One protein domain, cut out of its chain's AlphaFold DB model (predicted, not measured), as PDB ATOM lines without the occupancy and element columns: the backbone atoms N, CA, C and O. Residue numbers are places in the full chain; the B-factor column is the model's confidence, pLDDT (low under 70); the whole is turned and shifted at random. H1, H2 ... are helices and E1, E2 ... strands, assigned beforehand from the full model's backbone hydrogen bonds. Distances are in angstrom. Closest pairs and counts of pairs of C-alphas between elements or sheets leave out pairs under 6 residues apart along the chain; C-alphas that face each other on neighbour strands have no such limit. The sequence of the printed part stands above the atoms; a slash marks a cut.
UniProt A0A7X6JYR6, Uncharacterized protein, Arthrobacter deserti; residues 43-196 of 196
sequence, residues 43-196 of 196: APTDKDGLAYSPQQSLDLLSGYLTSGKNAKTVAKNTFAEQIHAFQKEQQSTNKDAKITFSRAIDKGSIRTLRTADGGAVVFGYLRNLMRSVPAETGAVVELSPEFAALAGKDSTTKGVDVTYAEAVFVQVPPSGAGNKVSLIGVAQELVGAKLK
ATOM      1  N   ALA A  43      87.375  76.918 105.775       96.06
ATOM      2  CA  ALA A  43      87.788  78.313 105.658       96.06
ATOM      3  C   ALA A  43      89.333  78.421 105.605       96.06
ATOM      4  O   ALA A  43      90.018  77.678 106.308       96.06
ATOM      5  N   PRO A  44      89.923  79.336 104.807       96.88
ATOM      6  CA  PRO A  44      91.376  79.374 104.604       96.88
ATOM      7  C   PRO A  44      92.215  79.479 105.884       96.88
ATOM      8  O   PRO A  44      93.345  78.992 105.939       96.88
ATOM      9  N   THR A  45      91.674  80.122 106.917       97.50
ATOM     10  CA  THR A  45      92.331  80.321 108.212       97.50
ATOM     11  C   THR A  45      91.962  79.266 109.250       97.50
ATOM     12  O   THR A  45      92.599  79.228 110.300       97.50
ATOM     13  N   ASP A  46      90.964  78.426 108.977       96.50
ATOM     14  CA  ASP A  46      90.504  77.398 109.902       96.50
ATOM     15  C   ASP A  46      91.487  76.223 109.950       96.50
ATOM     16  O   ASP A  46      92.087  75.829 108.949       96.50
ATOM     17  N   LYS A  47      91.679  75.697 111.153       95.38
ATOM     18  CA  LYS A  47      92.614  74.626 111.482       95.38
ATOM     19  C   LYS A  47      91.917  73.465 112.197       95.38
ATOM     20  O   LYS A  47      92.594  72.507 112.550       95.38
ATOM     21  N   ASP A  48      90.606  73.515 112.421       94.06
ATOM     22  CA  ASP A  48      89.921  72.494 113.210       94.06
ATOM     23  C   ASP A  48      90.160  71.077 112.653       94.06
ATOM     24  O   ASP A  48      89.980  70.812 111.461       94.06
ATOM     25  N   GLY A  49      90.676  70.176 113.487       93.50
ATOM     26  CA  GLY A  49      91.099  68.828 113.086       93.50
ATOM     27  C   GLY A  49      92.245  68.742 112.061       93.50
ATOM     28  O   GLY A  49      92.581  67.641 111.632       93.50
ATOM     29  N   LEU A  50      92.876  69.851 111.655       96.69
ATOM     30  CA  LEU A  50      93.982  69.890 110.687       96.69
ATOM     31  C   LEU A  50      95.327  70.183 111.359       96.69
ATOM     32  O   LEU A  50      95.449  71.005 112.269       96.69
ATOM     33  N   ALA A  51      96.402  69.577 110.849       96.88
ATOM     34  CA  ALA A  51      97.756  69.875 111.321       96.88
ATOM     35  C   ALA A  51      98.173  71.332 111.037       96.88
ATOM     36  O   ALA A  51      98.946  71.917 111.800       96.88
ATOM     37  N   TYR A  52      97.637  71.929 109.969       97.75
ATOM     38  CA  TYR A  52      97.852  73.311 109.533       97.75
ATOM     39  C   TYR A  52      96.569  73.841 108.894       97.75
ATOM     40  O   TYR A  52      95.843  73.065 108.280       97.75
ATOM     41  N   SER A  53      96.293  75.141 108.993       98.00
ATOM     42  CA  SER A  53      95.213  75.713 108.183       98.00
ATOM     43  C   SER A  53      95.566  75.677 106.689       98.00
ATOM     44  O   SER A  53      96.753  75.608 106.340       98.00
ATOM     45  N   PRO A  54      94.580  75.759 105.779       98.25
ATOM     46  CA  PRO A  54      94.844  75.828 104.345       98.25
ATOM     47  C   PRO A  54      95.803  76.950 103.937       98.25
ATOM     48  O   PRO A  54      96.695  76.745 103.123       98.25
ATOM     49  N   GLN A  55      95.675  78.136 104.531       98.50
ATOM     50  CA  GLN A  55      96.604  79.229 104.260       98.50
ATOM     51  C   GLN A  55      98.006  78.915 104.808       98.50
ATOM     52  O   GLN A  55      98.995  79.114 104.106       98.50
ATOM     53  N   GLN A  56      98.099  78.357 106.023       98.31
ATOM     54  CA  GLN A  56      99.382  77.964 106.613       98.31
ATOM     55  C   GLN A  56     100.104  76.899 105.778       98.31
ATOM     56  O   GLN A  56     101.328  76.936 105.679       98.31
ATOM     57  N   SER A  57      99.386  75.946 105.178       98.38
ATOM     58  CA  SER A  57     100.008  74.905 104.352       98.38
ATOM     59  C   SER A  57     100.637  75.478 103.078       98.38
ATOM     60  O   SER A  57     101.750  75.086 102.714       98.38
ATOM     61  N   LEU A  58      99.990  76.468 102.457       98.69
ATOM     62  CA  LEU A  58     100.544  77.210 101.326       98.69
ATOM     63  C   LEU A  58     101.714  78.119 101.742       98.69
ATOM     64  O   LEU A  58     102.679  78.240 100.985       98.69
ATOM     65  N   ASP A  59     101.691  78.702 102.947       98.44
ATOM     66  CA  ASP A  59     102.814  79.489 103.491       98.44
ATOM     67  C   ASP A  59     104.041  78.591 103.715       98.44
ATOM     68  O   ASP A  59     105.175  78.937 103.359       98.44
ATOM     69  N   LEU A  60     103.813  77.392 104.260       98.56
ATOM     70  CA  LEU A  60     104.845  76.381 104.471       98.56
ATOM     71  C   LEU A  60     105.473  75.937 103.149       98.56
ATOM     72  O   LEU A  60     106.704  75.915 103.051       98.56
ATOM     73  N   LEU A  61     104.643  75.633 102.144       98.62
ATOM     74  CA  LEU A  61     105.094  75.273 100.801       98.62
ATOM     75  C   LEU A  61     105.865  76.423 100.142       98.62
ATOM     76  O   LEU A  61     106.946  76.192  99.610       98.62
ATOM     77  N   SER A  62     105.367  77.658 100.226       98.44
ATOM     78  CA  SER A  62     106.028  78.840  99.657       98.44
ATOM     79  C   SER A  62     107.430  79.035 100.233       98.44
ATOM     80  O   SER A  62     108.386  79.263  99.488       98.44
ATOM     81  N   GLY A  63     107.579  78.893 101.554       98.31
ATOM     82  CA  GLY A  63     108.884  78.926 102.217       98.31
ATOM     83  C   GLY A  63     109.797  77.782 101.773       98.31
ATOM     84  O   GLY A  63     110.988  77.999 101.541       98.31
ATOM     85  N   TYR A  64     109.238  76.584 101.593       98.56
ATOM     86  CA  TYR A  64     109.992  75.428 101.117       98.56
ATOM     87  C   TYR A  64     110.501  75.617  99.694       98.56
ATOM     88  O   TYR A  64     111.696  75.468  99.464       98.56
ATOM     89  N   LEU A  65     109.653  76.043  98.760       98.31
ATOM     90  CA  LEU A  65     110.044  76.282  97.369       98.31
ATOM     91  C   LEU A  65     111.024  77.454  97.213       98.31
ATOM     92  O   LEU A  65     111.839  77.448  96.298       98.31
ATOM     93  N   THR A  66     110.961  78.460  98.091       98.00
ATOM     94  CA  THR A  66     111.795  79.674  97.986       98.00
ATOM     95  C   THR A  66     113.205  79.499  98.534       98.00
ATOM     96  O   THR A  66     114.132  80.101  98.009       98.00
ATOM     97  N   SER A  67     113.380  78.734  99.612       96.31
ATOM     98  CA  SER A  67     114.687  78.647 100.280       96.31
ATOM     99  C   SER A  67     114.948  77.321 100.993       96.31
ATOM    100  O   SER A  67     115.885  77.210 101.781       96.31
ATOM    101  N   GLY A  68     114.097  76.315 100.791       96.62
ATOM    102  CA  GLY A  68     114.170  75.051 101.523       96.62
ATOM    103  C   GLY A  68     113.694  75.148 102.977       96.62
ATOM    104  O   GLY A  68     113.754  74.157 103.713       96.62
ATOM    105  N   LYS A  69     113.173  76.306 103.414       96.25
ATOM    106  CA  LYS A  69     112.566  76.461 104.743       96.25
ATOM    107  C   LYS A  69     111.436  75.437 104.916       96.25
ATOM    108  O   LYS A  69     110.736  75.114 103.973       96.25
ATOM    109  N   ASN A  70     111.216  74.923 106.123       97.31
ATOM    110  CA  ASN A  70     110.141  73.957 106.403       97.31
ATOM    111  C   ASN A  70     110.306  72.566 105.747       97.31
ATOM    112  O   ASN A  70     109.344  71.805 105.716       97.31
ATOM    113  N   ALA A  71     111.506  72.162 105.309       96.00
ATOM    114  CA  ALA A  71     111.762  70.813 104.760       96.00
ATOM    115  C   ALA A  71     111.392  69.644 105.709       96.00
ATOM    116  O   ALA A  71     111.201  68.494 105.296       96.00
ATOM    117  N   LYS A  72     111.284  69.914 107.017       95.44
ATOM    118  CA  LYS A  72     110.782  68.947 108.007       95.44
ATOM    119  C   LYS A  72     109.254  68.824 108.000       95.44
ATOM    120  O   LYS A  72     108.752  67.784 108.402       95.44
ATOM    121  N   THR A  73     108.542  69.832 107.511       96.81
ATOM    122  CA  THR A  73     107.076  69.949 107.552       96.81
ATOM    123  C   THR A  73     106.419  69.701 106.198       96.81
ATOM    124  O   THR A  73     105.295  69.211 106.152       96.81
ATOM    125  N   VAL A  74     107.110  70.016 105.103       97.81
ATOM    126  CA  VAL A  74     106.657  69.737 103.737       97.81
ATOM    127  C   VAL A  74     107.329  68.457 103.241       97.81
ATOM    128  O   VAL A  74     108.521  68.236 103.469       97.81
ATOM    129  N   ALA A  75     106.559  67.571 102.617       96.06
ATOM    130  CA  ALA A  75     107.071  66.349 102.021       96.06
ATOM    131  C   ALA A  75     108.005  66.679 100.848       96.06
ATOM    132  O   ALA A  75     107.735  67.582 100.046       96.06
ATOM    133  N   LYS A  76     109.104  65.925 100.743       95.44
ATOM    134  CA  LYS A  76     109.994  66.006  99.582       95.44
ATOM    135  C   LYS A  76     109.201  65.684  98.321       95.44
ATOM    136  O   LYS A  76     108.333  64.814  98.343       95.44
ATOM    137  N   ASN A  77     109.503  66.390  97.244       95.12
ATOM    138  CA  ASN A  77     108.849  66.211  95.960       95.12
ATOM    139  C   ASN A  77     109.779  66.686  94.842       95.12
ATOM    140  O   ASN A  77     110.610  67.571  95.054       95.12
ATOM    141  N   THR A  78     109.609  66.114  93.653       94.75
ATOM    142  CA  THR A  78     110.483  66.363  92.496       94.75
ATOM    143  C   THR A  78     110.435  67.813  92.018       94.75
ATOM    144  O   THR A  78     111.436  68.334  91.541       94.75
ATOM    145  N   PHE A  79     109.296  68.494  92.177       96.06
ATOM    146  CA  PHE A  79     109.164  69.897  91.790       96.06
ATOM    147  C   PHE A  79     110.034  70.810  92.661       96.06
ATOM    148  O   PHE A  79     110.767  71.640  92.136       96.06
ATOM    149  N   ALA A  80     110.024  70.628  93.983       96.94
ATOM    150  CA  ALA A  80     110.885  71.392  94.883       96.94
ATOM    151  C   ALA A  80     112.375  71.179  94.571       96.94
ATOM    152  O   ALA A  80     113.136  72.141  94.565       96.94
ATOM    153  N   GLU A  81     112.777  69.945  94.252       96.56
ATOM    154  CA  GLU A  81     114.152  69.624  93.848       96.56
ATOM    155  C   GLU A  81     114.558  70.366  92.566       96.56
ATOM    156  O   GLU A  81     115.612  71.003  92.531       96.56
ATOM    157  N   GLN A  82     113.699  70.354  91.541       96.81
ATOM    158  CA  GLN A  82     113.917  71.085  90.286       96.81
ATOM    159  C   GLN A  82     113.986  72.599  90.507       96.81
ATOM    160  O   GLN A  82     114.872  73.267  89.978       96.81
ATOM    161  N   ILE A  83     113.086  73.142  91.328       97.19
ATOM    162  CA  ILE A  83     113.047  74.567  91.656       97.19
ATOM    163  C   ILE A  83     114.311  74.997  92.403       97.19
ATOM    164  O   ILE A  83     114.873  76.044  92.088       97.19
ATOM    165  N   HIS A  84     114.792  74.207  93.366       98.12
ATOM    166  CA  HIS A  84     116.034  74.516  94.081       98.12
ATOM    167  C   HIS A  84     117.258  74.414  93.174       98.12
ATOM    168  O   HIS A  84     118.148  75.259  93.274       98.12
ATOM    169  N   ALA A  85     117.300  73.426  92.276       97.88
ATOM    170  CA  ALA A  85     118.361  73.305  91.281       97.88
ATOM    171  C   ALA A  85     118.397  74.533  90.358       97.88
ATOM    172  O   ALA A  85     119.446  75.160  90.236       97.88
ATOM    173  N   PHE A  86     117.244  74.935  89.813       95.50
ATOM    174  CA  PHE A  86     117.113  76.126  88.973       95.50
ATOM    175  C   PHE A  86     117.534  77.404  89.707       95.50
ATOM    176  O   PHE A  86     118.333  78.181  89.195       95.50
ATOM    177  N   GLN A  87     117.040  77.628  90.929       96.81
ATOM    178  CA  GLN A  87     117.394  78.821  91.708       96.81
ATOM    179  C   GLN A  87     118.898  78.897  91.976       96.81
ATOM    180  O   GLN A  87     119.500  79.959  91.817       96.81
ATOM    181  N   LYS A  88     119.507  77.764  92.349       96.81
ATOM    182  CA  LYS A  88     120.949  77.669  92.580       96.81
ATOM    183  C   LYS A  88     121.738  77.918  91.299       96.81
ATOM    184  O   LYS A  88     122.736  78.630  91.343       96.81
ATOM    185  N   GLU A  89     121.296  77.348  90.180       95.56
ATOM    186  CA  GLU A  89     121.907  77.568  88.871       95.56
ATOM    187  C   GLU A  89     121.912  79.057  88.536       95.56
ATOM    188  O   GLU A  89     122.997  79.619  88.406       95.56
ATOM    189  N   GLN A  90     120.744  79.713  88.541       92.81
ATOM    190  CA  GLN A  90     120.609  81.147  88.260       92.81
ATOM    191  C   GLN A  90     121.536  81.996  89.139       92.81
ATOM    192  O   GLN A  90     122.245  82.868  88.643       92.81
ATOM    193  N   GLN A  91     121.589  81.711  90.443       94.00
ATOM    194  CA  GLN A  91     122.452  82.438  91.378       94.00
ATOM    195  C   GLN A  91     123.954  82.193  91.167       94.00
ATOM    196  O   GLN A  91     124.763  83.021  91.578       94.00
ATOM    197  N   SER A  92     124.342  81.061  90.577       91.88
ATOM    198  CA  SER A  92     125.749  80.684  90.387       91.88
ATOM    199  C   SER A  92     126.310  81.058  89.014       91.88
ATOM    200  O   SER A  92     127.511  81.311  88.894       91.88
ATOM    201  N   THR A  93     125.461  81.094  87.984       88.62
ATOM    202  CA  THR A  93     125.868  81.350  86.599       88.62
ATOM    203  C   THR A  93     125.825  82.834  86.253       88.62
ATOM    204  O   THR A  93     126.681  83.301  85.505       88.62
ATOM    205  N   ASN A  94     124.895  83.600  86.831       84.69
ATOM    206  CA  ASN A  94     124.728  85.017  86.521       84.69
ATOM    207  C   ASN A  94     125.549  85.904  87.471       84.69
ATOM    208  O   ASN A  94     125.033  86.448  88.442       84.69
ATOM    209  N   LYS A  95     126.857  86.018  87.211       84.62
ATOM    210  CA  LYS A  95     127.786  86.779  88.072       84.62
ATOM    211  C   LYS A  95     127.562  88.290  88.024       84.62
ATOM    212  O   LYS A  95     127.852  88.972  89.004       84.62
ATOM    213  N   ASP A  96     127.010  88.786  86.923       86.31
ATOM    214  CA  ASP A  96     126.736  90.207  86.714       86.31
ATOM    215  C   ASP A  96     125.442  90.659  87.398       86.31
ATOM    216  O   ASP A  96     125.137  91.854  87.415       86.31
ATOM    217  N   ALA A  97     124.691  89.733  88.010       92.69
ATOM    218  CA  ALA A  97     123.452  90.030  88.706       92.69
ATOM    219  C   ALA A  97     123.345  89.379  90.092       92.69
ATOM    220  O   ALA A  97     123.683  88.223  90.324       92.69
ATOM    221  N   LYS A  98     122.748  90.105  91.036       95.12
ATOM    222  CA  LYS A  98     122.245  89.545  92.291       95.12
ATOM    223  C   LYS A  98     120.821  89.057  92.064       95.12
ATOM    224  O   LYS A  98     119.905  89.865  91.885       95.12
ATOM    225  N   ILE A  99     120.639  87.736  92.104       95.88
ATOM    226  CA  ILE A  99     119.339  87.092  91.897       95.88
ATOM    227  C   ILE A  99     118.710  86.682  93.229       95.88
ATOM    228  O   ILE A  99     119.304  85.968  94.044       95.88
ATOM    229  N   THR A 100     117.470  87.118  93.442       97.50
ATOM    230  CA  THR A 100     116.666  86.794  94.627       97.50
ATOM    231  C   THR A 100     115.300  86.260  94.224       97.50
ATOM    232  O   THR A 100     114.742  86.665  93.205       97.50
ATOM    233  N   PHE A 101     114.753  85.365  95.044       98.25
ATOM    234  CA  PHE A 101     113.445  84.754  94.831       98.25
ATOM    235  C   PHE A 101     112.524  85.071  96.003       98.25
ATOM    236  O   PHE A 101     112.946  85.083  97.160       98.25
ATOM    237  N   SER A 102     111.252  85.303  95.709       98.25
ATOM    238  CA  SER A 102     110.216  85.454  96.727       98.25
ATOM    239  C   SER A 102     108.902  84.877  96.227       98.25
ATOM    240  O   SER A 102     108.589  84.989  95.046       98.25
ATOM    241  N   ARG A 103     108.125  84.270  97.124       98.12
ATOM    242  CA  ARG A 103     106.791  83.748  96.820       98.12
ATOM    243  C   ARG A 103     105.756  84.370  97.734       98.12
ATOM    244  O   ARG A 103     105.972  84.455  98.941       98.12
ATOM    245  N   ALA A 104     104.638  84.781  97.152       98.00
ATOM    246  CA  ALA A 104     103.481  85.284  97.875       98.00
ATOM    247  C   ALA A 104     102.232  84.510  97.460       98.00
ATOM    248  O   ALA A 104     102.022  84.272  96.274       98.00
ATOM    249  N   ILE A 105     101.393  84.145  98.425       98.12
ATOM    250  CA  ILE A 105     100.122  83.464  98.159       98.12
ATOM    251  C   ILE A 105      99.085  84.495  97.713       98.12
ATOM    252  O   ILE A 105      98.928  85.535  98.359       98.12
ATOM    253  N   ASP A 106      98.316  84.178  96.675       97.56
ATOM    254  CA  ASP A 106      97.032  84.832  96.439       97.56
ATOM    255  C   ASP A 106      95.976  84.229  97.373       97.56
ATOM    256  O   ASP A 106      95.397  83.174  97.109       97.56
ATOM    257  N   LYS A 107      95.708  84.901  98.494       96.62
ATOM    258  CA  LYS A 107      94.767  84.403  99.506       96.62
ATOM    259  C   LYS A 107      93.334  84.260  98.978       96.62
ATOM    260  O   LYS A 107      92.596  83.426  99.495       96.62
ATOM    261  N   GLY A 108      92.940  85.027  97.957       95.81
ATOM    262  CA  GLY A 108      91.604  84.945  97.353       95.81
ATOM    263  C   GLY A 108      91.406  83.695  96.488       95.81
ATOM    264  O   GLY A 108      90.276  83.234  96.284       95.81
ATOM    265  N   SER A 109      92.507  83.102  96.026       96.19
ATOM    266  CA  SER A 109      92.486  81.882  95.217       96.19
ATOM    267  C   SER A 109      92.229  80.599  96.001       96.19
ATOM    268  O   SER A 109      91.939  79.567  95.396       96.19
ATOM    269  N   ILE A 110      92.325  80.644  97.334       97.75
ATOM    270  CA  ILE A 110      92.307  79.438  98.158       97.75
ATOM    271  C   ILE A 110      90.954  78.728  98.016       97.75
ATOM    272  O   ILE A 110      89.893  79.319  98.235       97.75
ATOM    273  N   ARG A 111      90.986  77.449  97.634       96.12
ATOM    274  CA  ARG A 111      89.824  76.548  97.601       96.12
ATOM    275  C   ARG A 111      90.176  75.252  98.292       96.12
ATOM    276  O   ARG A 111      91.272  74.734  98.113       96.12
ATOM    277  N   THR A 112      89.259  74.747  99.096       95.31
ATOM    278  CA  THR A 112      89.562  73.693 100.058       95.31
ATOM    279  C   THR A 112      88.397  72.731 100.156       95.31
ATOM    280  O   THR A 112      87.241  73.136 100.042       95.31
ATOM    281  N   LEU A 113      88.707  71.462 100.384       93.81
ATOM    282  CA  LEU A 113      87.720  70.424 100.653       93.81
ATOM    283  C   LEU A 113      88.286  69.471 101.701       93.81
ATOM    284  O   LEU A 113      89.481  69.165 101.670       93.81
ATOM    285  N   ARG A 114      87.439  68.982 102.608       93.19
ATOM    286  CA  ARG A 114      87.817  67.916 103.541       93.19
ATOM    287  C   ARG A 114      88.099  66.613 102.795       93.19
ATOM    288  O   ARG A 114      87.426  66.271 101.814       93.19
ATOM    289  N   THR A 115      89.088  65.877 103.283       91.81
ATOM    290  CA  THR A 115      89.381  64.510 102.842       91.81
ATOM    291  C   THR A 115      88.769  63.494 103.799       91.81
ATOM    292  O   THR A 115      88.519  63.793 104.965       91.81
ATOM    293  N   ALA A 116      88.512  62.282 103.302       89.19
ATOM    294  CA  ALA A 116      87.867  61.212 104.066       89.19
ATOM    295  C   ALA A 116      88.692  60.742 105.284       89.19
ATOM    296  O   ALA A 116      88.151  60.166 106.219       89.19
ATOM    297  N   ASP A 117      90.001  61.007 105.290       89.00
ATOM    298  CA  ASP A 117      90.923  60.715 106.394       89.00
ATOM    299  C   ASP A 117      90.972  61.825 107.467       89.00
ATOM    300  O   ASP A 117      91.832  61.799 108.345       89.00
ATOM    301  N   GLY A 118      90.079  62.820 107.392       90.56
ATOM    302  CA  GLY A 118      90.018  63.958 108.317       90.56
ATOM    303  C   GLY A 118      90.962  65.117 107.971       90.56
ATOM    304  O   GLY A 118      90.953  66.143 108.654       90.56
ATOM    305  N   GLY A 119      91.768  64.983 106.915       94.50
ATOM    306  CA  GLY A 119      92.601  66.058 106.381       94.50
ATOM    307  C   GLY A 119      91.837  67.047 105.493       94.50
ATOM    308  O   GLY A 119      90.610  67.190 105.551       94.50
ATOM    309  N   ALA A 120      92.587  67.742 104.639       95.56
ATOM    310  CA  ALA A 120      92.027  68.593 103.597       95.56
ATOM    311  C   ALA A 120      92.901  68.609 102.341       95.56
ATOM    312  O   ALA A 120      94.126  68.513 102.410       95.56
ATOM    313  N   VAL A 121      92.277  68.813 101.185       95.94
ATOM    314  CA  VAL A 121      92.964  69.268  99.974       95.94
ATOM    315  C   VAL A 121      92.806  70.767  99.822       95.94
ATOM    316  O   VAL A 121      91.770  71.330 100.173       95.94
ATOM    317  N   VAL A 122      93.841  71.415  99.301       97.56
ATOM    318  CA  VAL A 122      93.907  72.865  99.160       97.56
ATOM    319  C   VAL A 122      94.484  73.205  97.796       97.56
ATOM    320  O   VAL A 122      95.604  72.823  97.468       97.56
ATOM    321  N   PHE A 123      93.718  73.948  97.014       97.94
ATOM    322  CA  PHE A 123      94.171  74.626  95.812       97.94
ATOM    323  C   PHE A 123      94.493  76.087  96.128       97.94
ATOM    324  O   PHE A 123      93.781  76.717  96.914       97.94
ATOM    325  N   GLY A 124      95.517  76.639  95.484       98.12
ATOM    326  CA  GLY A 124      95.781  78.073  95.490       98.12
ATOM    327  C   GLY A 124      96.838  78.476  94.468       98.12
ATOM    328  O   GLY A 124      97.522  77.629  93.896       98.12
ATOM    329  N   TYR A 125      96.980  79.779  94.259       98.25
ATOM    330  CA  TYR A 125      98.024  80.373  93.435       98.25
ATOM    331  C   TYR A 125      99.126  80.981  94.303       98.25
ATOM    332  O   TYR A 125      98.863  81.704  95.268       98.25
ATOM    333  N   LEU A 126     100.374  80.724  93.919       98.50
ATOM    334  CA  LEU A 126     101.552  81.426  94.407       98.50
ATOM    335  C   LEU A 126     102.089  82.315  93.287       98.50
ATOM    336  O   LEU A 126     102.164  81.915  92.128       98.50
ATOM    337  N   ARG A 127     102.500  83.527  93.636       98.38
ATOM    338  CA  ARG A 127     103.243  84.414  92.748       98.38
ATOM    339  C   ARG A 127     104.714  84.344  93.115       98.38
ATOM    340  O   ARG A 127     105.094  84.833  94.180       98.38
ATOM    341  N   ASN A 128     105.517  83.750  92.242       98.38
ATOM    342  CA  ASN A 128     106.965  83.672  92.379       98.38
ATOM    343  C   ASN A 128     107.615  84.833  91.622       98.38
ATOM    344  O   ASN A 128     107.464  84.962  90.411       98.38
ATOM    345  N   LEU A 129     108.316  85.690  92.352       98.31
ATOM    346  CA  LEU A 129     109.070  86.809  91.817       98.31
ATOM    347  C   LEU A 129     110.561  86.472  91.865       98.31
ATOM    348  O   LEU A 129     111.148  86.415  92.950       98.31
ATOM    349  N   MET A 130     111.155  86.316  90.685       97.69
ATOM    350  CA  MET A 130     112.596  86.308  90.482       97.69
ATOM    351  C   MET A 130     113.048  87.732  90.171       97.69
ATOM    352  O   MET A 130     112.663  88.322  89.164       97.69
ATOM    353  N   ARG A 131     113.880  88.288  91.040       97.31
ATOM    354  CA  ARG A 131     114.450  89.621  90.881       97.31
ATOM    355  C   ARG A 131     115.921  89.499  90.552       97.31
ATOM    356  O   ARG A 131     116.673  88.982  91.375       97.31
ATOM    357  N   SER A 132     116.301  90.028  89.399       96.38
ATOM    358  CA  SER A 132     117.681  90.116  88.934       96.38
ATOM    359  C   SER A 132     118.085  91.586  88.876       96.38
ATOM    360  O   SER A 132     117.458  92.375  88.169       96.38
ATOM    361  N   VAL A 133     119.075  91.987  89.671       95.88
ATOM    362  CA  VAL A 133     119.613  93.359  89.678       95.88
ATOM    363  C   VAL A 133     121.110  93.325  89.405       95.88
ATOM    364  O   VAL A 133     121.749  92.403  89.903       95.88
ATOM    365  N   PRO A 134     121.682  94.301  88.677       95.06
ATOM    366  CA  PRO A 134     123.119  94.350  88.437       95.06
ATOM    367  C   PRO A 134     123.922  94.217  89.739       95.06
ATOM    368  O   PRO A 134     123.577  94.819  90.761       95.06
ATOM    369  N   ALA A 135     124.971  93.398  89.723       93.06
ATOM    370  CA  ALA A 135     125.816  93.154  90.886       93.06
ATOM    371  C   ALA A 135     126.639  94.395  91.266       93.06
ATOM    372  O   ALA A 135     126.875  94.628  92.459       93.06
ATOM    373  N   GLU A 136     126.995  95.194  90.257       92.12
ATOM    374  CA  GLU A 136     127.801  96.410  90.340       92.12
ATOM    375  C   GLU A 136     127.203  97.529  89.473       92.12
ATOM    376  O   GLU A 136     126.430  97.292  88.541       92.12
ATOM    377  N   THR A 137     127.559  98.776  89.780       87.44
ATOM    378  CA  THR A 137     127.105  99.943  89.016       87.44
ATOM    379  C   THR A 137     127.630  99.881  87.585       87.44
ATOM    380  O   THR A 137     128.832  99.795  87.368       87.44
ATOM    381  N   GLY A 138     126.726  99.981  86.611       83.50
ATOM    382  CA  GLY A 138     127.073  99.946  85.187       83.50
ATOM    383  C   GLY A 138     127.118  98.541  84.584       83.50
ATOM    384  O   GLY A 138     127.196  98.438  83.363       83.50
ATOM    385  N   ALA A 139     126.999  97.481  85.393       90.25
ATOM    386  CA  ALA A 139     126.813  96.133  84.871       90.25
ATOM    387  C   ALA A 139     125.469  96.020  84.129       90.25
ATOM    388  O   ALA A 139     124.462  96.630  84.510       90.25
ATOM    389  N   VAL A 140     125.477  95.244  83.050       91.69
ATOM    390  CA  VAL A 140     124.313  94.998  82.200       91.69
ATOM    391  C   VAL A 140     123.785  93.605  82.511       91.69
ATOM    392  O   VAL A 140     124.532  92.634  82.511       91.69
ATOM    393  N   VAL A 141     122.489  93.517  82.788       92.50
ATOM    394  CA  VAL A 141     121.778  92.248  82.927       92.50
ATOM    395  C   VAL A 141     121.120  91.935  81.596       92.50
ATOM    396  O   VAL A 141     120.195  92.643  81.193       92.50
ATOM    397  N   GLU A 142     121.584  90.872  80.953       92.31
ATOM    398  CA  GLU A 142     120.972  90.300  79.753       92.31
ATOM    399  C   GLU A 142     119.763  89.427  80.127       92.31
ATOM    400  O   GLU A 142     119.754  88.728  81.148       92.31
ATOM    401  N   LEU A 143     118.721  89.478  79.304       92.50
ATOM    402  CA  LEU A 143     117.475  88.735  79.448       92.50
ATOM    403  C   LEU A 143     117.436  87.610  78.409       92.50
ATOM    404  O   LEU A 143     117.804  87.796  77.251       92.50
ATOM    405  N   SER A 144     116.921  86.444  78.802       91.69
ATOM    406  CA  SER A 144     116.597  85.387  77.843       91.69
ATOM    407  C   SER A 144     115.486  85.843  76.880       91.69
ATOM    408  O   SER A 144     114.710  86.745  77.225       91.69
ATOM    409  N   PRO A 145     115.366  85.238  75.683       95.31
ATOM    410  CA  PRO A 145     114.393  85.661  74.674       95.31
ATOM    411  C   PRO A 145     112.953  85.758  75.193       95.31
ATOM    412  O   PRO A 145     112.240  86.704  74.868       95.31
ATOM    413  N   GLU A 146     112.524  84.824  76.042       94.75
ATOM    414  CA  GLU A 146     111.189  84.817  76.638       94.75
ATOM    415  C   GLU A 146     110.969  85.955  77.646       94.75
ATOM    416  O   GLU A 146     109.875  86.522  77.707       94.75
ATOM    417  N   PHE A 147     111.997  86.353  78.402       95.31
ATOM    418  CA  PHE A 147     111.905  87.515  79.288       95.31
ATOM    419  C   PHE A 147     111.946  88.811  78.488       95.31
ATOM    420  O   PHE A 147     111.173  89.722  78.779       95.31
ATOM    421  N   ALA A 148     112.793  88.883  77.461       95.81
ATOM    422  CA  ALA A 148     112.899  90.036  76.576       95.81
ATOM    423  C   ALA A 148     111.588  90.294  75.820       95.81
ATOM    424  O   ALA A 148     111.142  91.439  75.735       95.81
ATOM    425  N   ALA A 149     110.921  89.232  75.352       96.62
ATOM    426  CA  ALA A 149     109.624  89.314  74.683       96.62
ATOM    427  C   ALA A 149     108.541  89.964  75.561       96.62
ATOM    428  O   ALA A 149     107.692  90.694  75.054       96.62
ATOM    429  N   LEU A 150     108.581  89.735  76.878       96.81
ATOM    430  CA  LEU A 150     107.643  90.335  77.833       96.81
ATOM    431  C   LEU A 150     108.098  91.714  78.335       96.81
ATOM    432  O   LEU A 150     107.267  92.590  78.563       96.81
ATOM    433  N   ALA A 151     109.405  91.910  78.513       96.25
ATOM    434  CA  ALA A 151     109.984  93.141  79.044       96.25
ATOM    435  C   ALA A 151     110.143  94.250  77.986       96.25
ATOM    436  O   ALA A 151     110.295  95.420  78.342       96.25
ATOM    437  N   GLY A 152     110.135  93.893  76.698       96.25
ATOM    438  CA  GLY A 152     110.299  94.800  75.559       96.25
ATOM    439  C   GLY A 152     111.746  95.215  75.263       96.25
ATOM    440  O   GLY A 152     111.969  95.988  74.334       96.25
ATOM    441  N   LYS A 153     112.724  94.730  76.038       95.44
ATOM    442  CA  LYS A 153     114.167  94.892  75.799       95.44
ATOM    443  C   LYS A 153     114.902  93.623  76.206       95.44
ATOM    444  O   LYS A 153     114.452  92.925  77.110       95.44
ATOM    445  N   ASP A 154     116.033  93.372  75.569       95.25
ATOM    446  CA  ASP A 154     116.928  92.244  75.844       95.25
ATOM    447  C   ASP A 154     117.886  92.488  77.015       95.25
ATOM    448  O   ASP A 154     118.449  91.541  77.541       95.25
ATOM    449  N   SER A 155     118.036  93.732  77.467       94.12
ATOM    450  CA  SER A 155     119.061  94.104  78.439       94.12
ATOM    451  C   SER A 155     118.623  95.254  79.351       94.12
ATOM    452  O   SER A 155     117.731  96.055  79.035       94.12
ATOM    453  N   THR A 156     119.239  95.344  80.534       94.81
ATOM    454  CA  THR A 156     118.971  96.408  81.514       94.81
ATOM    455  C   THR A 156     120.151  96.678  82.443       94.81
ATOM    456  O   THR A 156     120.766  95.764  82.978       94.81
ATOM    457  N   THR A 157     120.410  97.957  82.723       94.88
ATOM    458  CA  THR A 157     121.375  98.416  83.743       94.88
ATOM    459  C   THR A 157     120.723  98.715  85.097       94.88
ATOM    460  O   THR A 157     121.386  99.183  86.019       94.88
ATOM    461  N   LYS A 158     119.411  98.478  85.238       95.06
ATOM    462  CA  LYS A 158     118.650  98.670  86.490       95.06
ATOM    463  C   LYS A 158     118.138  97.361  87.088       95.06
ATOM    464  O   LYS A 158     117.821  97.300  88.277       95.06
ATOM    465  N   GLY A 159     118.057  96.317  86.268       95.12
ATOM    466  CA  GLY A 159     117.515  95.012  86.626       95.12
ATOM    467  C   GLY A 159     116.114  94.759  86.077       95.12
ATOM    468  O   GLY A 159     115.492  95.618  85.441       95.12
ATOM    469  N   VAL A 160     115.633  93.548  86.333       97.00
ATOM    470  CA  VAL A 160     114.359  93.007  85.862       97.00
ATOM    471  C   VAL A 160     113.685  92.212  86.982       97.00
ATOM    472  O   VAL A 160     114.330  91.495  87.750       97.00
ATOM    473  N   ASP A 161     112.369  92.361  87.074       98.00
ATOM    474  CA  ASP A 161     111.483  91.558  87.907       98.00
ATOM    475  C   ASP A 161     110.718  90.585  86.985       98.00
ATOM    476  O   ASP A 161     109.897  91.004  86.170       98.00
ATOM    477  N   VAL A 162     110.997  89.285  87.105       97.94
ATOM    478  CA  VAL A 162     110.336  88.197  86.366       97.94
ATOM    479  C   VAL A 162     109.332  87.512  87.285       97.94
ATOM    480  O   VAL A 162     109.660  87.121  88.405       97.94
ATOM    481  N   THR A 163     108.092  87.380  86.828       98.31
ATOM    482  CA  THR A 163     106.973  86.857  87.613       98.31
ATOM    483  C   THR A 163     106.443  85.568  87.006       98.31
ATOM    484  O   THR A 163     106.019  85.542  85.851       98.31
ATOM    485  N   TYR A 164     106.390  84.526  87.830       98.06
ATOM    486  CA  TYR A 164     105.712  83.271  87.538       98.06
ATOM    487  C   TYR A 164     104.443  83.143  88.383       98.06
ATOM    488  O   TYR A 164     104.433  83.501  89.567       98.06
ATOM    489  N   ALA A 165     103.384  82.613  87.778       97.62
ATOM    490  CA  ALA A 165     102.200  82.147  88.483       97.62
ATOM    491  C   ALA A 165     102.307  80.632  88.673       97.62
ATOM    492  O   ALA A 165     102.452  79.886  87.707       97.62
ATOM    493  N   GLU A 166     102.244  80.182  89.919       98.12
ATOM    494  CA  GLU A 166     102.334  78.778  90.310       98.12
ATOM    495  C   GLU A 166     100.971  78.349  90.874       98.12
ATOM    496  O   GLU A 166     100.608  78.712  91.993       98.12
ATOM    497  N   ALA A 167     100.190  77.595  90.104       98.19
ATOM    498  CA  ALA A 167      98.993  76.931  90.607       98.19
ATOM    499  C   ALA A 167      99.423  75.684  91.381       98.19
ATOM    500  O   ALA A 167     100.104  74.828  90.821       98.19
ATOM    501  N   VAL A 168      99.032  75.559  92.647       98.25
ATOM    502  CA  VAL A 168      99.424  74.437  93.507       98.25
ATOM    503  C   VAL A 168      98.203  73.733  94.077       98.25
ATOM    504  O   VAL A 168      97.213  74.358  94.451       98.25
ATOM    505  N   PHE A 169      98.294  72.410  94.167       97.94
ATOM    506  CA  PHE A 169      97.320  71.556  94.828       97.94
ATOM    507  C   PHE A 169      98.036  70.740  95.899       97.94
ATOM    508  O   PHE A 169      98.915  69.932  95.588       97.94
ATOM    509  N   VAL A 170      97.699  70.977  97.164       97.56
ATOM    510  CA  VAL A 170      98.369  70.384  98.324       97.56
ATOM    511  C   VAL A 170      97.400  69.562  99.163       97.56
ATOM    512  O   VAL A 170      96.222  69.890  99.278       97.56
ATOM    513  N   GLN A 171      97.917  68.516  99.791       96.62
ATOM    514  CA  GLN A 171      97.226  67.764 100.828       96.62
ATOM    515  C   GLN A 171      97.742  68.197 102.203       96.62
ATOM    516  O   GLN A 171      98.951  68.217 102.463       96.62
ATOM    517  N   VAL A 172      96.805  68.533 103.081       97.06
ATOM    518  CA  VAL A 172      97.015  68.890 104.479       97.06
ATOM    519  C   VAL A 172      96.591  67.706 105.345       97.06
ATOM    520  O   VAL A 172      95.451  67.254 105.227       97.06
ATOM    521  N   PRO A 173      97.474  67.191 106.212       95.69
ATOM    522  CA  PRO A 173      97.134  66.054 107.050       95.69
ATOM    523  C   PRO A 173      96.212  66.451 108.213       95.69
ATOM    524  O   PRO A 173      96.247  67.607 108.663       95.69
ATOM    525  N   PRO A 174      95.434  65.493 108.748       95.69
ATOM    526  CA  PRO A 174      94.706  65.693 109.995       95.69
ATOM    527  C   PRO A 174      95.671  65.982 111.153       95.69
ATOM    528  O   PRO A 174      96.848  65.600 111.142       95.69
ATOM    529  N   SER A 175      95.177  66.675 112.175       95.06
ATOM    530  CA  SER A 175      95.936  66.966 113.389       95.06
ATOM    531  C   SER A 175      96.402  65.677 114.071       95.06
ATOM    532  O   SER A 175      95.658  64.704 114.138       95.06
ATOM    533  N   GLY A 176      97.628  65.663 114.598       89.12
ATOM    534  CA  GLY A 176      98.158  64.523 115.356       89.12
ATOM    535  C   GLY A 176      98.633  63.328 114.520       89.12
ATOM    536  O   GLY A 176      99.305  62.461 115.065       89.12
ATOM    537  N   ALA A 177      98.398  63.296 113.202       84.44
ATOM    538  CA  ALA A 177      98.829  62.178 112.353       84.44
ATOM    539  C   ALA A 177     100.349  62.098 112.108       84.44
ATOM    540  O   ALA A 177     100.817  61.143 111.497       84.44
ATOM    541  N   GLY A 178     101.127  63.113 112.504       81.44
ATOM    542  CA  GLY A 178     102.584  63.170 112.280       81.44
ATOM    543  C   GLY A 178     103.011  63.314 110.810       81.44
ATOM    544  O   GLY A 178     104.201  63.430 110.516       81.44
ATOM    545  N   ASN A 179     102.049  63.339 109.887       89.69
ATOM    546  CA  ASN A 179     102.273  63.468 108.455       89.69
ATOM    547  C   ASN A 179     102.653  64.904 108.057       89.69
ATOM    548  O   ASN A 179     102.387  65.876 108.766       89.69
ATOM    549  N   LYS A 180     103.276  65.030 106.883       95.56
ATOM    550  CA  LYS A 180     103.729  66.300 106.301       95.56
ATOM    551  C   LYS A 180     102.701  66.875 105.326       95.56
ATOM    552  O   LYS A 180     101.941  66.129 104.709       95.56
ATOM    553  N   VAL A 181     102.738  68.192 105.121       97.38
ATOM    554  CA  VAL A 181     102.042  68.831 103.990       97.38
ATOM    555  C   VAL A 181     102.644  68.293 102.695       97.38
ATOM    556  O   VAL A 181     103.865  68.299 102.544       97.38
ATOM    557  N   SER A 182     101.814  67.833 101.765       96.81
ATOM    558  CA  SER A 182     102.281  67.190 100.532       96.81
ATOM    559  C   SER A 182     101.838  67.980  99.307       96.81
ATOM    560  O   SER A 182     100.653  68.257  99.154       96.81
ATOM    561  N   LEU A 183     102.777  68.343  98.429       97.44
ATOM    562  CA  LEU A 183     102.454  68.904  97.116       97.44
ATOM    563  C   LEU A 183     102.019  67.764  96.195       97.44
ATOM    564  O   LEU A 183     102.795  66.846  95.937       97.44
ATOM    565  N   ILE A 184     100.775  67.817  95.733       96.75
ATOM    566  CA  ILE A 184     100.156  66.770  94.916       96.75
ATOM    567  C   ILE A 184     100.209  67.139  93.439       96.75
ATOM    568  O   ILE A 184     100.510  66.290  92.607       96.75
ATOM    569  N   GLY A 185      99.940  68.400  93.104       96.81
ATOM    570  CA  GLY A 185      99.982  68.872  91.727       96.81
ATOM    571  C   GLY A 185     100.417  70.320  91.619       96.81
ATOM    572  O   GLY A 185     100.217  71.109  92.542       96.81
ATOM    573  N   VAL A 186     101.025  70.650  90.486       97.31
ATOM    574  CA  VAL A 186     101.515  71.995  90.193       97.31
ATOM    575  C   VAL A 186     101.391  72.317  88.705       97.31
ATOM    576  O   VAL A 186     101.478  71.432  87.854       97.31
ATOM    577  N   ALA A 187     101.180  73.591  88.399       96.75
ATOM    578  CA  ALA A 187     101.460  74.189  87.100       96.75
ATOM    579  C   ALA A 187     102.190  75.512  87.341       96.75
ATOM    580  O   ALA A 187     101.842  76.239  88.272       96.75
ATOM    581  N   GLN A 188     103.204  75.813  86.536       96.06
ATOM    582  CA  GLN A 188     103.987  77.039  86.650       96.06
ATOM    583  C   GLN A 188     104.061  77.702  85.286       96.06
ATOM    584  O   GLN A 188     104.549  77.094  84.341       96.06
ATOM    585  N   GLU A 189     103.653  78.964  85.221       95.88
ATOM    586  CA  GLU A 189     103.613  79.730  83.979       95.88
ATOM    587  C   GLU A 189     104.340  81.062  84.144       95.88
ATOM    588  O   GLU A 189     104.216  81.732  85.174       95.88
ATOM    589  N   LEU A 190     105.098  81.461  83.122       96.94
ATOM    590  CA  LEU A 190     105.683  82.796  83.033       96.94
ATOM    591  C   LEU A 190     104.568  83.792  82.695       96.94
ATOM    592  O   LEU A 190     103.964  83.712  81.629       96.94
ATOM    593  N   VAL A 191     104.297  84.739  83.595       97.12
ATOM    594  CA  VAL A 191     103.182  85.696  83.445       97.12
ATOM    595  C   VAL A 191     103.634  87.146  83.316       97.12
ATOM    596  O   VAL A 191     102.815  88.029  83.069       97.12
ATOM    597  N   GLY A 192     104.928  87.423  83.476       97.38
ATOM    598  CA  GLY A 192     105.457  88.758  83.240       97.38
ATOM    599  C   GLY A 192     106.963  88.865  83.411       97.38
ATOM    600  O   GLY A 192     107.564  88.161  84.217       97.38
ATOM    601  N   ALA A 193     107.551  89.818  82.701       97.75
ATOM    602  CA  ALA A 193     108.879  90.343  82.970       97.75
ATOM    603  C   ALA A 193     108.806  91.866  82.866       97.75
ATOM    604  O   ALA A 193     108.229  92.401  81.922       97.75
ATOM    605  N   LYS A 194     109.333  92.576  83.863       97.50
ATOM    606  CA  LYS A 194     109.263  94.036  83.928       97.50
ATOM    607  C   LYS A 194     110.622  94.612  84.291       97.50
ATOM    608  O   LYS A 194     111.181  94.276  85.333       97.50
ATOM    609  N   LEU A 195     111.127  95.503  83.444       96.19
ATOM    610  CA  LEU A 195     112.334  96.276  83.731       96.19
ATOM    611  C   LEU A 195     112.101  97.223  84.918       96.19
ATOM    612  O   LEU A 195     110.984  97.707  85.126       96.19
ATOM    613  N   LYS A 196     113.158  97.479  85.687       91.31
ATOM    614  CA  LYS A 196     113.150  98.415  86.819       91.31
ATOM    615  C   LYS A 196     113.415  99.861  86.415       91.31
ATOM    616  O   LYS A 196     114.161 100.095  85.439       91.31
TER     617      LYS A 196
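This is residues 43 to 196 of the 196 residues of an uncharacterized protein of Arthrobacter deserti (UniProt A0A7X6JYR6). One long, twisted sheet of four antiparallel strands runs the length of a rod, with H1 and H2 following one another along one face and the short H3 on the same face near one end, over E4; no named helix covers the opposite face. The hairpin turn from E1 to E2 reaches one end of the rod, and the link after E2 reaches the other. The printed part has 154 residues, with three named helices and four named strands in the order H1 H2 E1 E2 H3 E3 E4; the sheet's order is E1 E2 E3 E4, and the class is mixed, helices and strands. It is only just compact, close to loose, with a radius of gyration of the C-alphas of 17.6 A, and it spans 56 by 27 by 21 A.

From residue 43 the printed part leads to H1, residues 54 to 67, and then to H2, residues 78 to 93. These two touch, H1 with residues 64 to 67 alone and H2 with residues 80 to 84 alone; their closest C-alphas, of Leu 65 and Ala 80, are 5.5 A apart. They run the same way at a steep tilt of 38 degrees. E1, residues 97 to 114, is an edge strand and forms a hairpin with E2, residues 120 to 134; N 104 and O 127 are within hydrogen-bond range at 3.0 A. H1 is on the sheet, and its closest C-alpha pair with E1 is Ser 62 and Arg 103, 5.7 A apart. H2 is on the sheet at a height over the sheet of 8.0 A, over E1 and only just not over E2, on which 2 of its 16 C-alphas fall. It runs along the strands, at 5 degrees to E1 on the local plane. Next comes H3, residues 145 to 151, then E3, residues 160 to 172, antiparallel to E2 with N 126 and O 166 at 2.8 A. E3 forms a hairpin with E4, residues 182 to 195, the other edge strand; N 167 and O 187 are 2.8 A apart. H3 is on the sheet over E4, with a height over the sheet of 7.2 A, and stands up from the sheet at 59 degrees; the closest C-alphas, of Ala 151 and Ala 193, are 4.9 A apart. The three helices on one face of the sheet make two layers, one of helices and one of strands. H3 is apart from H1 and H2. In H1 and H2 every O i to N i+4 pair is within hydrogen-bond range; in H3 it is 2 of 3.

H1 begins at C-alpha 54, (94.844, 75.828, 104.345), and is 20.5 A long; H2 is 22.3 A long. E1, which begins at C-alpha 97, (123.452, 90.030, 88.706), is 44.5 A long and bends by 61 degrees at residue 108. E2 is 43.1 A long. E3 and E4 are each 35.1 A long; E3 bends by 57 degrees at residue 169 and E4 by 76 degrees at residue 185. E4 ends at C-alpha 195, (112.334, 96.276, 83.731).

The two C-alphas farthest apart are those of Ala 116 and Gly 138, at 58.3 A. The printed part has no cut, and it ends at residue 196, the chain's last. No link is long; those from H2 to E1 and from E1 to E2 are tight. Residues 141 to 142 pair antiparallel with residues 155 to 156. The mean pLDDT of the printed part is 95.5, and no printed residue is under 70.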